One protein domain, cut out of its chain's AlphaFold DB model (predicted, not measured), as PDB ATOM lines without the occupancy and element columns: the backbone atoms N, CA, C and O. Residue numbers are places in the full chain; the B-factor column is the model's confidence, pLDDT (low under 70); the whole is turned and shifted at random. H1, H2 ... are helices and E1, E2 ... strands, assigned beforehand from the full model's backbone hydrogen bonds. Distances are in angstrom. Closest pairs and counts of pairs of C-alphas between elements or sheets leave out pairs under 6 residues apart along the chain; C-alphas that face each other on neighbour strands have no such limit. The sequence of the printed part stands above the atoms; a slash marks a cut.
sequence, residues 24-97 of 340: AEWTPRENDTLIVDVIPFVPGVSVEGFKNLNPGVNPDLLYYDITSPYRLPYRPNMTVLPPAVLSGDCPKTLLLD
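AT A GLANCE: This is residues 24 to 97 of the 340 residues of an uncharacterized protein of Fusarium oxysporum f. sp. cepae (UniProt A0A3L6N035). Look for little regular structure: a small, strongly twisted sheet of four strands set among loops, with two short helices, H1 and H2, grazing it. The 74 printed residues hold 26 in named elements, of mixed class, in the order E1, H1, H2, E2, E3, E4. The mixed sheet runs E2, E1, E4, E3. The whole is compact, radius of gyration of the C-alphas 11.1 A, spanning 28 by 22 by 22 A.

HOW THE PARTS SIT: Start at E1, residues 24 to 26: it is antiparallel to E2, residues 70 to 73, with N 24 and O 72 2.9 A apart, and parallel to E4, residues 93 to 96, with N 94 and O 25 2.8 A apart. E3, residues 84 to 87, forms a hairpin with E4; N 85 and O 95 are 2.9 A apart. H1, residues 34 to 37, only just grazes the sheet, with 5 pairs of C-alphas within 10 A. H2, residues 47 to 53, grazes it too; its closest C-alphas to E2 are Phe 50 and Leu 72, 5.7 A. Every O i to N i+4 pair of H2 is within hydrogen-bond range; H1 is too short for one.

IN THESE COORDINATES: Find C-alpha 24 at (111.195, 142.419, 166.044), where E1 begins; E4 ends at C-alpha 96, (100.064, 135.645, 167.120). H2 and E2 each measure 10.1 A.

THE WHOLE: The printed part has no cut. The link from H2 to E2 is long; residues 56, 59 to 61, 63 to 68 and 97 have pLDDT under 70.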
ATOM      1  N   ALA A  24     112.336 142.539 165.147       90.56
ATOM      2  CA  ALA A  24     111.195 142.419 166.044       90.56
ATOM      3  C   ALA A  24     111.446 141.263 167.024       90.56
ATOM      4  O   ALA A  24     112.285 140.397 166.768       90.56
ATOM      5  N   GLU A  25     110.731 141.239 168.138       89.94
ATOM      6  CA  GLU A  25     110.812 140.202 169.164       89.94
ATOM      7  C   GLU A  25     109.571 139.306 169.122       89.94
ATOM      8  O   GLU A  25     108.452 139.787 168.970       89.94
ATOM      9  N   TRP A  26     109.761 137.995 169.235       89.31
ATOM     10  CA  TRP A  26     108.685 137.006 169.226       89.31
ATOM     11  C   TRP A  26     108.940 135.934 170.282       89.31
ATOM     12  O   TRP A  26     110.024 135.349 170.334       89.31
ATOM     13  N   THR A  27     107.924 135.664 171.095       84.56
ATOM     14  CA  THR A  27     107.936 134.587 172.083       84.56
ATOM     15  C   THR A  27     107.036 133.456 171.580       84.56
ATOM     16  O   THR A  27     105.823 133.666 171.507       84.56
ATOM     17  N   PRO A  28     107.585 132.282 171.224       82.25
ATOM     18  CA  PRO A  28     106.793 131.108 170.884       82.25
ATOM     19  C   PRO A  28     106.048 130.584 172.112       82.25
ATOM     20  O   PRO A  28     106.548 130.634 173.240       82.25
ATOM     21  N   ARG A  29     104.857 130.042 171.875       79.06
ATOM     22  CA  ARG A  29     104.126 129.191 172.818       79.06
ATOM     23  C   ARG A  29     104.689 127.767 172.755       79.06
ATOM     24  O   ARG A  29     105.596 127.463 171.981       79.06
ATOM     25  N   GLU A  30     104.156 126.879 173.585       74.06
ATOM     26  CA  GLU A  30     104.519 125.465 173.550       74.06
ATOM     27  C   GLU A  30     104.238 124.856 172.162       74.06
ATOM     28  O   GLU A  30     103.142 124.999 171.628       74.06
ATOM     29  N   ASN A  31     105.238 124.176 171.592       72.62
ATOM     30  CA  ASN A  31     105.242 123.579 170.248       72.62
ATOM     31  C   ASN A  31     105.157 124.547 169.045       72.62
ATOM     32  O   ASN A  31     105.188 124.060 167.915       72.62
ATOM     33  N   ASP A  32     105.130 125.873 169.241       77.62
ATOM     34  CA  ASP A  32     105.259 126.822 168.122       77.62
ATOM     35  C   ASP A  32     106.636 126.655 167.437       77.62
ATOM     36  O   ASP A  32     107.682 126.560 168.093       77.62
ATOM     37  N   THR A  33     106.659 126.698 166.106       82.56
ATOM     38  CA  THR A  33     107.877 126.650 165.279       82.56
ATOM     39  C   THR A  33     107.978 127.879 164.380       82.56
ATOM     40  O   THR A  33     106.979 128.502 164.022       82.56
ATOM     41  N   LEU A  34     109.188 128.223 163.930       85.06
ATOM     42  CA  LEU A  34     109.345 129.334 162.983       85.06
ATOM     43  C   LEU A  34     108.593 129.074 161.661       85.06
ATOM     44  O   LEU A  34     108.022 129.990 161.068       85.06
ATOM     45  N   ILE A  35     108.647 127.828 161.182       83.56
ATOM     46  CA  ILE A  35     108.187 127.443 159.843       83.56
ATOM     47  C   ILE A  35     106.660 127.380 159.770       83.56
ATOM     48  O   ILE A  35     106.099 127.806 158.762       83.56
ATOM     49  N   VAL A  36     105.997 126.880 160.816       80.69
ATOM     50  CA  VAL A  36     104.534 126.734 160.844       80.69
ATOM     51  C   VAL A  36     103.852 128.007 161.348       80.69
ATOM     52  O   VAL A  36     102.860 128.432 160.759       80.69
ATOM     53  N   ASP A  37     104.396 128.660 162.379       85.69
ATOM     54  CA  ASP A  37     103.641 129.659 163.151       85.69
ATOM     55  C   ASP A  37     104.034 131.114 162.859       85.69
ATOM     56  O   ASP A  37     103.307 132.032 163.229       85.69
ATOM     57  N   VAL A  38     105.154 131.358 162.163       90.00
ATOM     58  CA  VAL A  38     105.626 132.722 161.845       90.00
ATOM     59  C   VAL A  38     105.718 132.976 160.347       90.00
ATOM     60  O   VAL A  38     105.126 133.938 159.858       90.00
ATOM     61  N   ILE A  39     106.452 132.143 159.601       90.44
ATOM     62  CA  ILE A  39     106.723 132.382 158.171       90.44
ATOM     63  C   ILE A  39     105.439 132.554 157.325       90.44
ATOM     64  O   ILE A  39     105.419 133.479 156.509       90.44
ATOM     65  N   PRO A  40     104.349 131.777 157.517       90.00
ATOM     66  CA  PRO A  40     103.118 131.946 156.737       90.00
ATOM     67  C   PRO A  40     102.438 133.304 156.941       90.00
ATOM     68  O   PRO A  40     101.815 133.827 156.018       90.00
ATOM     69  N   PHE A  41     102.583 133.892 158.131       91.44
ATOM     70  CA  PHE A  41     101.957 135.164 158.498       91.44
ATOM     71  C   PHE A  41     102.900 136.361 158.348       91.44
ATOM     72  O   PHE A  41     102.458 137.510 158.343       91.44
ATOM     73  N   VAL A  42     104.201 136.117 158.197       92.56
ATOM     74  CA  VAL A  42     105.224 137.159 158.085       92.56
ATOM     75  C   VAL A  42     106.182 136.843 156.925       92.56
ATOM     76  O   VAL A  42     107.334 136.477 157.162       92.56
ATOM     77  N   PRO A  43     105.769 137.023 155.652       87.00
ATOM     78  CA  PRO A  43     106.547 136.575 154.485       87.00
ATOM     79  C   PRO A  43     107.935 137.223 154.323       87.00
ATOM     80  O   PRO A  43     108.756 136.749 153.543       87.00
ATOM     81  N   GLY A  44     108.208 138.323 155.034       85.81
ATOM     82  CA  GLY A  44     109.535 138.948 155.099       85.81
ATOM     83  C   GLY A  44     110.534 138.239 156.028       85.81
ATOM     84  O   GLY A  44     111.713 138.599 156.032       85.81
ATOM     85  N   VAL A  45     110.085 137.257 156.816       91.56
ATOM     86  CA  VAL A  45     110.916 136.427 157.697       91.56
ATOM     87  C   VAL A  45     111.317 135.156 156.952       91.56
ATOM     88  O   VAL A  45     110.479 134.451 156.401       91.56
ATOM     89  N   SER A  46     112.611 134.835 156.967       90.94
ATOM     90  CA  SER A  46     113.146 133.583 156.427       90.94
ATOM     91  C   SER A  46     113.897 132.799 157.501       90.94
ATOM     92  O   SER A  46     114.399 133.373 158.470       90.94
ATOM     93  N   VAL A  47     114.026 131.484 157.301       88.31
ATOM     94  CA  VAL A  47     114.809 130.596 158.180       88.31
ATOM     95  C   VAL A  47     116.258 131.078 158.320       88.31
ATOM     96  O   VAL A  47     116.819 131.063 159.413       88.31
ATOM     97  N   GLU A  48     116.862 131.544 157.228       89.88
ATOM     98  CA  GLU A  48     118.224 132.083 157.226       89.88
ATOM     99  C   GLU A  48     118.314 133.416 157.985       89.88
ATOM    100  O   GLU A  48     119.158 133.567 158.868       89.88
ATOM    101  N   GLY A  49     117.398 134.357 157.724       89.25
ATOM    102  CA  GLY A  49     117.346 135.636 158.440       89.25
ATOM    103  C   GLY A  49     117.128 135.454 159.945       89.25
ATOM    104  O   GLY A  49     117.768 136.128 160.753       89.25
ATOM    105  N   PHE A  50     116.293 134.487 160.328       89.12
ATOM    106  CA  PHE A  50     116.107 134.085 161.720       89.12
ATOM    107  C   PHE A  50     117.385 133.505 162.334       89.12
ATOM    108  O   PHE A  50     117.778 133.944 163.415       89.12
ATOM    109  N   LYS A  51     118.063 132.563 161.661       85.00
ATOM    110  CA  LYS A  51     119.332 131.977 162.139       85.00
ATOM    111  C   LYS A  51     120.429 133.034 162.291       85.00
ATOM    112  O   LYS A  51     121.164 132.997 163.274       85.00
ATOM    113  N   ASN A  52     120.492 134.013 161.390       86.06
ATOM    114  CA  ASN A  52     121.458 135.114 161.457       86.06
ATOM    115  C   ASN A  52     121.221 136.038 162.668       86.06
ATOM    116  O   ASN A  52     122.181 136.498 163.286       86.06
ATOM    117  N   LEU A  53     119.963 136.276 163.053       84.31
ATOM    118  CA  LEU A  53     119.615 137.048 164.257       84.31
ATOM    119  C   LEU A  53     119.618 136.211 165.552       84.31
ATOM    120  O   LEU A  53     119.686 136.771 166.649       84.31
ATOM    121  N   ASN A  54     119.566 134.881 165.434       82.12
ATOM    122  CA  ASN A  54     119.533 133.916 166.532       82.12
ATOM    123  C   ASN A  54     120.579 132.801 166.318       82.12
ATOM    124  O   ASN A  54     120.207 131.635 166.151       82.12
ATOM    125  N   PRO A  55     121.886 133.123 166.319       74.75
ATOM    126  CA  PRO A  55     122.934 132.154 166.005       74.75
ATOM    127  C   PRO A  55     122.892 130.946 166.950       74.75
ATOM    128  O   PRO A  55     122.799 131.102 168.163       74.75
ATOM    129  N   GLY A  56     122.957 129.733 166.398       66.12
ATOM    130  CA  GLY A  56     122.915 128.490 167.179       66.12
ATOM    131  C   GLY A  56     121.526 128.060 167.676       66.12
ATOM    132  O   GLY A  56     121.442 127.081 168.413       66.12
ATOM    133  N   VAL A  57     120.445 128.740 167.281       73.62
ATOM    134  CA  VAL A  57     119.066 128.280 167.527       73.62
ATOM    135  C   VAL A  57     118.615 127.332 166.415       73.62
ATOM    136  O   VAL A  57     118.819 127.613 165.232       73.62
ATOM    137  N   ASN A  58     117.960 126.230 166.789       72.50
ATOM    138  CA  ASN A  58     117.242 125.373 165.850       72.50
ATOM    139  C   ASN A  58     115.818 125.935 165.615       72.50
ATOM    140  O   ASN A  58     115.059 126.000 166.579       72.50
ATOM    141  N   PRO A  59     115.429 126.334 164.385       68.12
ATOM    142  CA  PRO A  59     114.084 126.847 164.085       68.12
ATOM    143  C   PRO A  59     112.942 125.860 164.366       68.12
ATOM    144  O   PRO A  59     111.805 126.295 164.559       68.12
ATOM    145  N   ASP A  60     113.264 124.565 164.381       66.12
ATOM    146  CA  ASP A  60     112.324 123.453 164.562       66.12
ATOM    147  C   ASP A  60     112.249 122.986 166.031       66.12
ATOM    148  O   ASP A  60     111.483 122.087 166.364       66.12
ATOM    149  N   LEU A  61     113.073 123.566 166.917       67.69
ATOM    150  CA  LEU A  61     113.122 123.240 168.344       67.69
ATOM    151  C   LEU A  61     113.320 124.525 169.160       67.69
ATOM    152  O   LEU A  61     114.429 124.853 169.597       67.69
ATOM    153  N   LEU A  62     112.226 125.266 169.320       73.69
ATOM    154  CA  LEU A  62     112.177 126.524 170.060       73.69
ATOM    155  C   LEU A  62     111.799 126.293 171.533       73.69
ATOM    156  O   LEU A  62     111.082 125.354 171.870       73.69
ATOM    157  N   TYR A  63     112.287 127.166 172.415       64.12
ATOM    158  CA  TYR A  63     111.945 127.176 173.837       64.12
ATOM    159  C   TYR A  63     110.820 128.181 174.091       64.12
ATOM    160  O   TYR A  63     110.927 129.339 173.695       64.12
ATOM    161  N   TYR A  64     109.785 127.758 174.813       60.28
ATOM    162  CA  TYR A  64     108.575 128.537 175.105       60.28
ATOM    163  C   TYR A  64     108.693 129.447 176.351       60.28
ATOM    164  O   TYR A  64     107.700 129.763 177.006       60.28
ATOM    165  N   ASP A  65     109.910 129.859 176.725       56.59
ATOM    166  CA  ASP A  65     110.142 130.702 177.906       56.59
ATOM    167  C   ASP A  65     109.950 132.195 177.580       56.59
ATOM    168  O   ASP A  65     110.706 132.802 176.816       56.59
ATOM    169  N   ILE A  66     108.962 132.808 178.239       49.38
ATOM    170  CA  ILE A  66     108.624 134.238 178.159       49.38
ATOM    171  C   ILE A  66     109.786 135.195 178.474       49.38
ATOM    172  O   ILE A  66     109.716 136.371 178.116       49.38
ATOM    173  N   THR A  67     110.848 134.729 179.133       52.78
ATOM    174  CA  THR A  67     112.015 135.544 179.502       52.78
ATOM    175  C   THR A  67     113.044 135.712 178.379       52.78
ATOM    176  O   THR A  67     113.985 136.494 178.541       52.78
ATOM    177  N   SER A  68     112.906 135.003 177.251       64.69
ATOM    178  CA  SER A  68     113.889 135.015 176.153       64.69
ATOM    179  C   SER A  68     113.246 135.032 174.757       64.69
ATOM    180  O   SER A  68     113.307 134.024 174.050       64.69
ATOM    181  N   PRO A  69     112.686 136.170 174.301       82.69
ATOM    182  CA  PRO A  69     112.144 136.276 172.951       82.69
ATOM    183  C   PRO A  69     113.210 136.053 171.866       82.69
ATOM    184  O   PRO A  69     114.377 136.460 171.976       82.69
ATOM    185  N   TYR A  70     112.786 135.438 170.766       86.88
ATOM    186  CA  TYR A  70     113.575 135.299 169.550       86.88
ATOM    187  C   TYR A  70     113.475 136.552 168.687       86.88
ATOM    188  O   TYR A  70     112.470 137.258 168.681       86.88
ATOM    189  N   ARG A  71     114.533 136.820 167.919       91.38
ATOM    190  CA  ARG A  71     114.601 137.987 167.034       91.38
ATOM    191  C   ARG A  71     114.161 137.634 165.623       91.38
ATOM    192  O   ARG A  71     114.794 136.807 164.972       91.38
ATOM    193  N   LEU A  72     113.119 138.280 165.129       92.12
ATOM    194  CA  LEU A  72     112.666 138.154 163.748       92.12
ATOM    195  C   LEU A  72     113.237 139.304 162.908       92.12
ATOM    196  O   LEU A  72     113.295 140.429 163.409       92.12
ATOM    197  N   PRO A  73     113.634 139.076 161.642       89.75
ATOM    198  CA  PRO A  73     113.956 140.162 160.720       89.75
ATOM    199  C   PRO A  73     112.804 141.167 160.631       89.75
ATOM    200  O   PRO A  73     111.676 140.781 160.325       89.75
ATOM    201  N   TYR A  74     113.087 142.447 160.881       88.88
ATOM    202  CA  TYR A  74     112.093 143.517 160.804       88.88
ATOM    203  C   TYR A  74     112.488 144.578 159.784       88.88
ATOM    204  O   TYR A  74     113.656 144.947 159.641       88.88
ATOM    205  N   ARG A  75     111.480 145.100 159.081       85.81
ATOM    206  CA  ARG A  75     111.575 146.313 158.267       85.81
ATOM    207  C   ARG A  75     110.296 147.126 158.481       85.81
ATOM    208  O   ARG A  75     109.229 146.517 158.482       85.81
ATOM    209  N   PRO A  76     110.357 148.468 158.552       81.94
ATOM    210  CA  PRO A  76     109.180 149.336 158.680       81.94
ATOM    211  C   PRO A  76     108.000 149.011 157.756       81.94
ATOM    212  O   PRO A  76     106.852 149.120 158.169       81.94
ATOM    213  N   ASN A  77     108.295 148.570 156.529       83.06
ATOM    214  CA  ASN A  77     107.313 148.312 155.476       83.06
ATOM    215  C   ASN A  77     107.146 146.805 155.176       83.06
ATOM    216  O   ASN A  77     106.842 146.436 154.043       83.06
ATOM    217  N   MET A  78     107.431 145.919 156.138       87.31
ATOM    218  CA  MET A  78     107.207 144.478 155.962       87.31
ATOM    219  C   MET A  78     105.714 144.132 156.017       87.31
ATOM    220  O   MET A  78     104.980 144.645 156.857       87.31
ATOM    221  N   THR A  79     105.277 143.215 155.156       91.25
ATOM    222  CA  THR A  79     103.921 142.664 155.219       91.25
ATOM    223  C   THR A  79     103.783 141.737 156.423       91.25
ATOM    224  O   THR A  79     104.597 140.830 156.606       91.25
ATOM    225  N   VAL A  80     102.723 141.945 157.200       90.69
ATOM    226  CA  VAL A  80     102.257 141.049 158.263       90.69
ATOM    227  C   VAL A  80     100.801 140.711 157.952       90.69
ATOM    228  O   VAL A  80     100.022 141.604 157.616       90.69
ATOM    229  N   LEU A  81     100.459 139.428 157.991       87.75
ATOM    230  CA  LEU A  81      99.147 138.890 157.646       87.75
ATOM    231  C   LEU A  81      98.428 138.409 158.920       87.75
ATOM    232  O   LEU A  81      99.084 137.853 159.800       87.75
ATOM    233  N   PRO A  82      97.094 138.563 159.027       83.38
ATOM    234  CA  PRO A  82      96.331 138.021 160.152       83.38
ATOM    235  C   PRO A  82      96.547 136.503 160.338       83.38
ATOM    236  O   PRO A  82      96.685 135.798 159.336       83.38
ATOM    237  N   PRO A  83      96.560 135.986 161.583       84.69
ATOM    238  CA  PRO A  83      96.283 136.681 162.845       84.69
ATOM    239  C   PRO A  83      97.521 137.358 163.466       84.69
ATOM    240  O   PRO A  83      97.474 137.782 164.620       84.69
ATOM    241  N   ALA A  84      98.641 137.447 162.741       87.69
ATOM    242  CA  ALA A  84      99.844 138.080 163.257       87.69
ATOM    243  C   ALA A  84      99.714 139.611 163.291       87.69
ATOM    244  O   ALA A  84      99.208 140.237 162.357       87.69
ATOM    245  N   VAL A  85     100.212 140.228 164.364       87.19
ATOM    246  CA  VAL A  85     100.224 141.685 164.560       87.19
ATOM    247  C   VAL A  85     101.561 142.106 165.165       87.19
ATOM    248  O   VAL A  85     102.043 141.488 166.113       87.19
ATOM    249  N   LEU A  86     102.160 143.185 164.653       88.06
ATOM    250  CA  LEU A  86     103.297 143.840 165.304       88.06
ATOM    251  C   LEU A  86     102.792 144.925 166.260       88.06
ATOM    252  O   LEU A  86     102.128 145.871 165.838       88.06
ATOM    253  N   SER A  87     103.122 144.781 167.539       82.88
ATOM    254  CA  SER A  87     102.654 145.623 168.642       82.88
ATOM    255  C   SER A  87     103.819 146.262 169.411       82.88
ATOM    256  O   SER A  87     104.988 145.945 169.178       82.88
ATOM    257  N   GLY A  88     103.487 147.168 170.330       80.19
ATOM    258  CA  GLY A  88     104.434 147.846 171.218       80.19
ATOM    259  C   GLY A  88     105.298 148.922 170.553       80.19
ATOM    260  O   GLY A  88     105.129 149.273 169.379       80.19
ATOM    261  N   ASP A  89     106.228 149.457 171.342       79.44
ATOM    262  CA  ASP A  89     107.300 150.353 170.896       79.44
ATOM    263  C   ASP A  89     108.468 149.554 170.290       79.44
ATOM    264  O   ASP A  89     108.312 148.388 169.947       79.44
ATOM    265  N   CYS A  90     109.618 150.184 170.052       82.25
ATOM    266  CA  CYS A  90     110.757 149.549 169.385       82.25
ATOM    267  C   CYS A  90     111.724 148.902 170.397       82.25
ATOM    268  O   CYS A  90     112.112 149.585 171.347       82.25
ATOM    269  N   PRO A  91     112.159 147.636 170.199       84.19
ATOM    270  CA  PRO A  91     111.828 146.734 169.087       84.19
ATOM    271  C   PRO A  91     110.378 146.224 169.154       84.19
ATOM    272  O   PRO A  91     109.900 145.866 170.227       84.19
ATOM    273  N   LYS A  92     109.688 146.163 168.002       85.62
ATOM    274  CA  LYS A  92     108.290 145.691 167.935       85.62
ATOM    275  C   LYS A  92     108.171 144.256 168.431       85.62
ATOM    276  O   LYS A  92     109.038 143.440 168.131       85.62
ATOM    277  N   THR A  93     107.058 143.916 169.069       87.56
ATOM    278  CA  THR A  93     106.726 142.532 169.434       87.56
ATOM    279  C   THR A  93     105.769 141.926 168.410       87.56
ATOM    280  O   THR A  93     104.740 142.532 168.112       87.56
ATOM    281  N   LEU A  94     106.067 140.736 167.882       88.62
ATOM    282  CA  LEU A  94     105.117 139.948 167.097       88.62
ATOM    283  C   LEU A  94     104.180 139.189 168.039       88.62
ATOM    284  O   LEU A  94     104.623 138.364 168.838       88.62
ATOM    285  N   LEU A  95     102.887 139.452 167.903       86.12
ATOM    286  CA  LEU A  95     101.810 138.739 168.574       86.12
ATOM    287  C   LEU A  95     101.093 137.858 167.548       86.12
ATOM    288  O   LEU A  95     100.758 138.327 166.463       86.12
ATOM    289  N   LEU A  96     100.862 136.593 167.898       82.06
ATOM    290  CA  LEU A  96     100.064 135.645 167.120       82.06
ATOM    291  C   LEU A  96      98.747 135.440 167.869       82.06
ATOM    292  O   LEU A  96      98.696 134.680 168.843       82.06
ATOM    293  N   ASP A  97      97.702 136.179 167.487       68.06
ATOM    294  CA  ASP A  97      96.470 136.164 168.272       68.06
ATOM    295  C   ASP A  97      95.734 134.824 168.106       68.06
ATOM    296  O   ASP A  97      95.504 134.329 167.001       68.06
TER     297      ASP A  97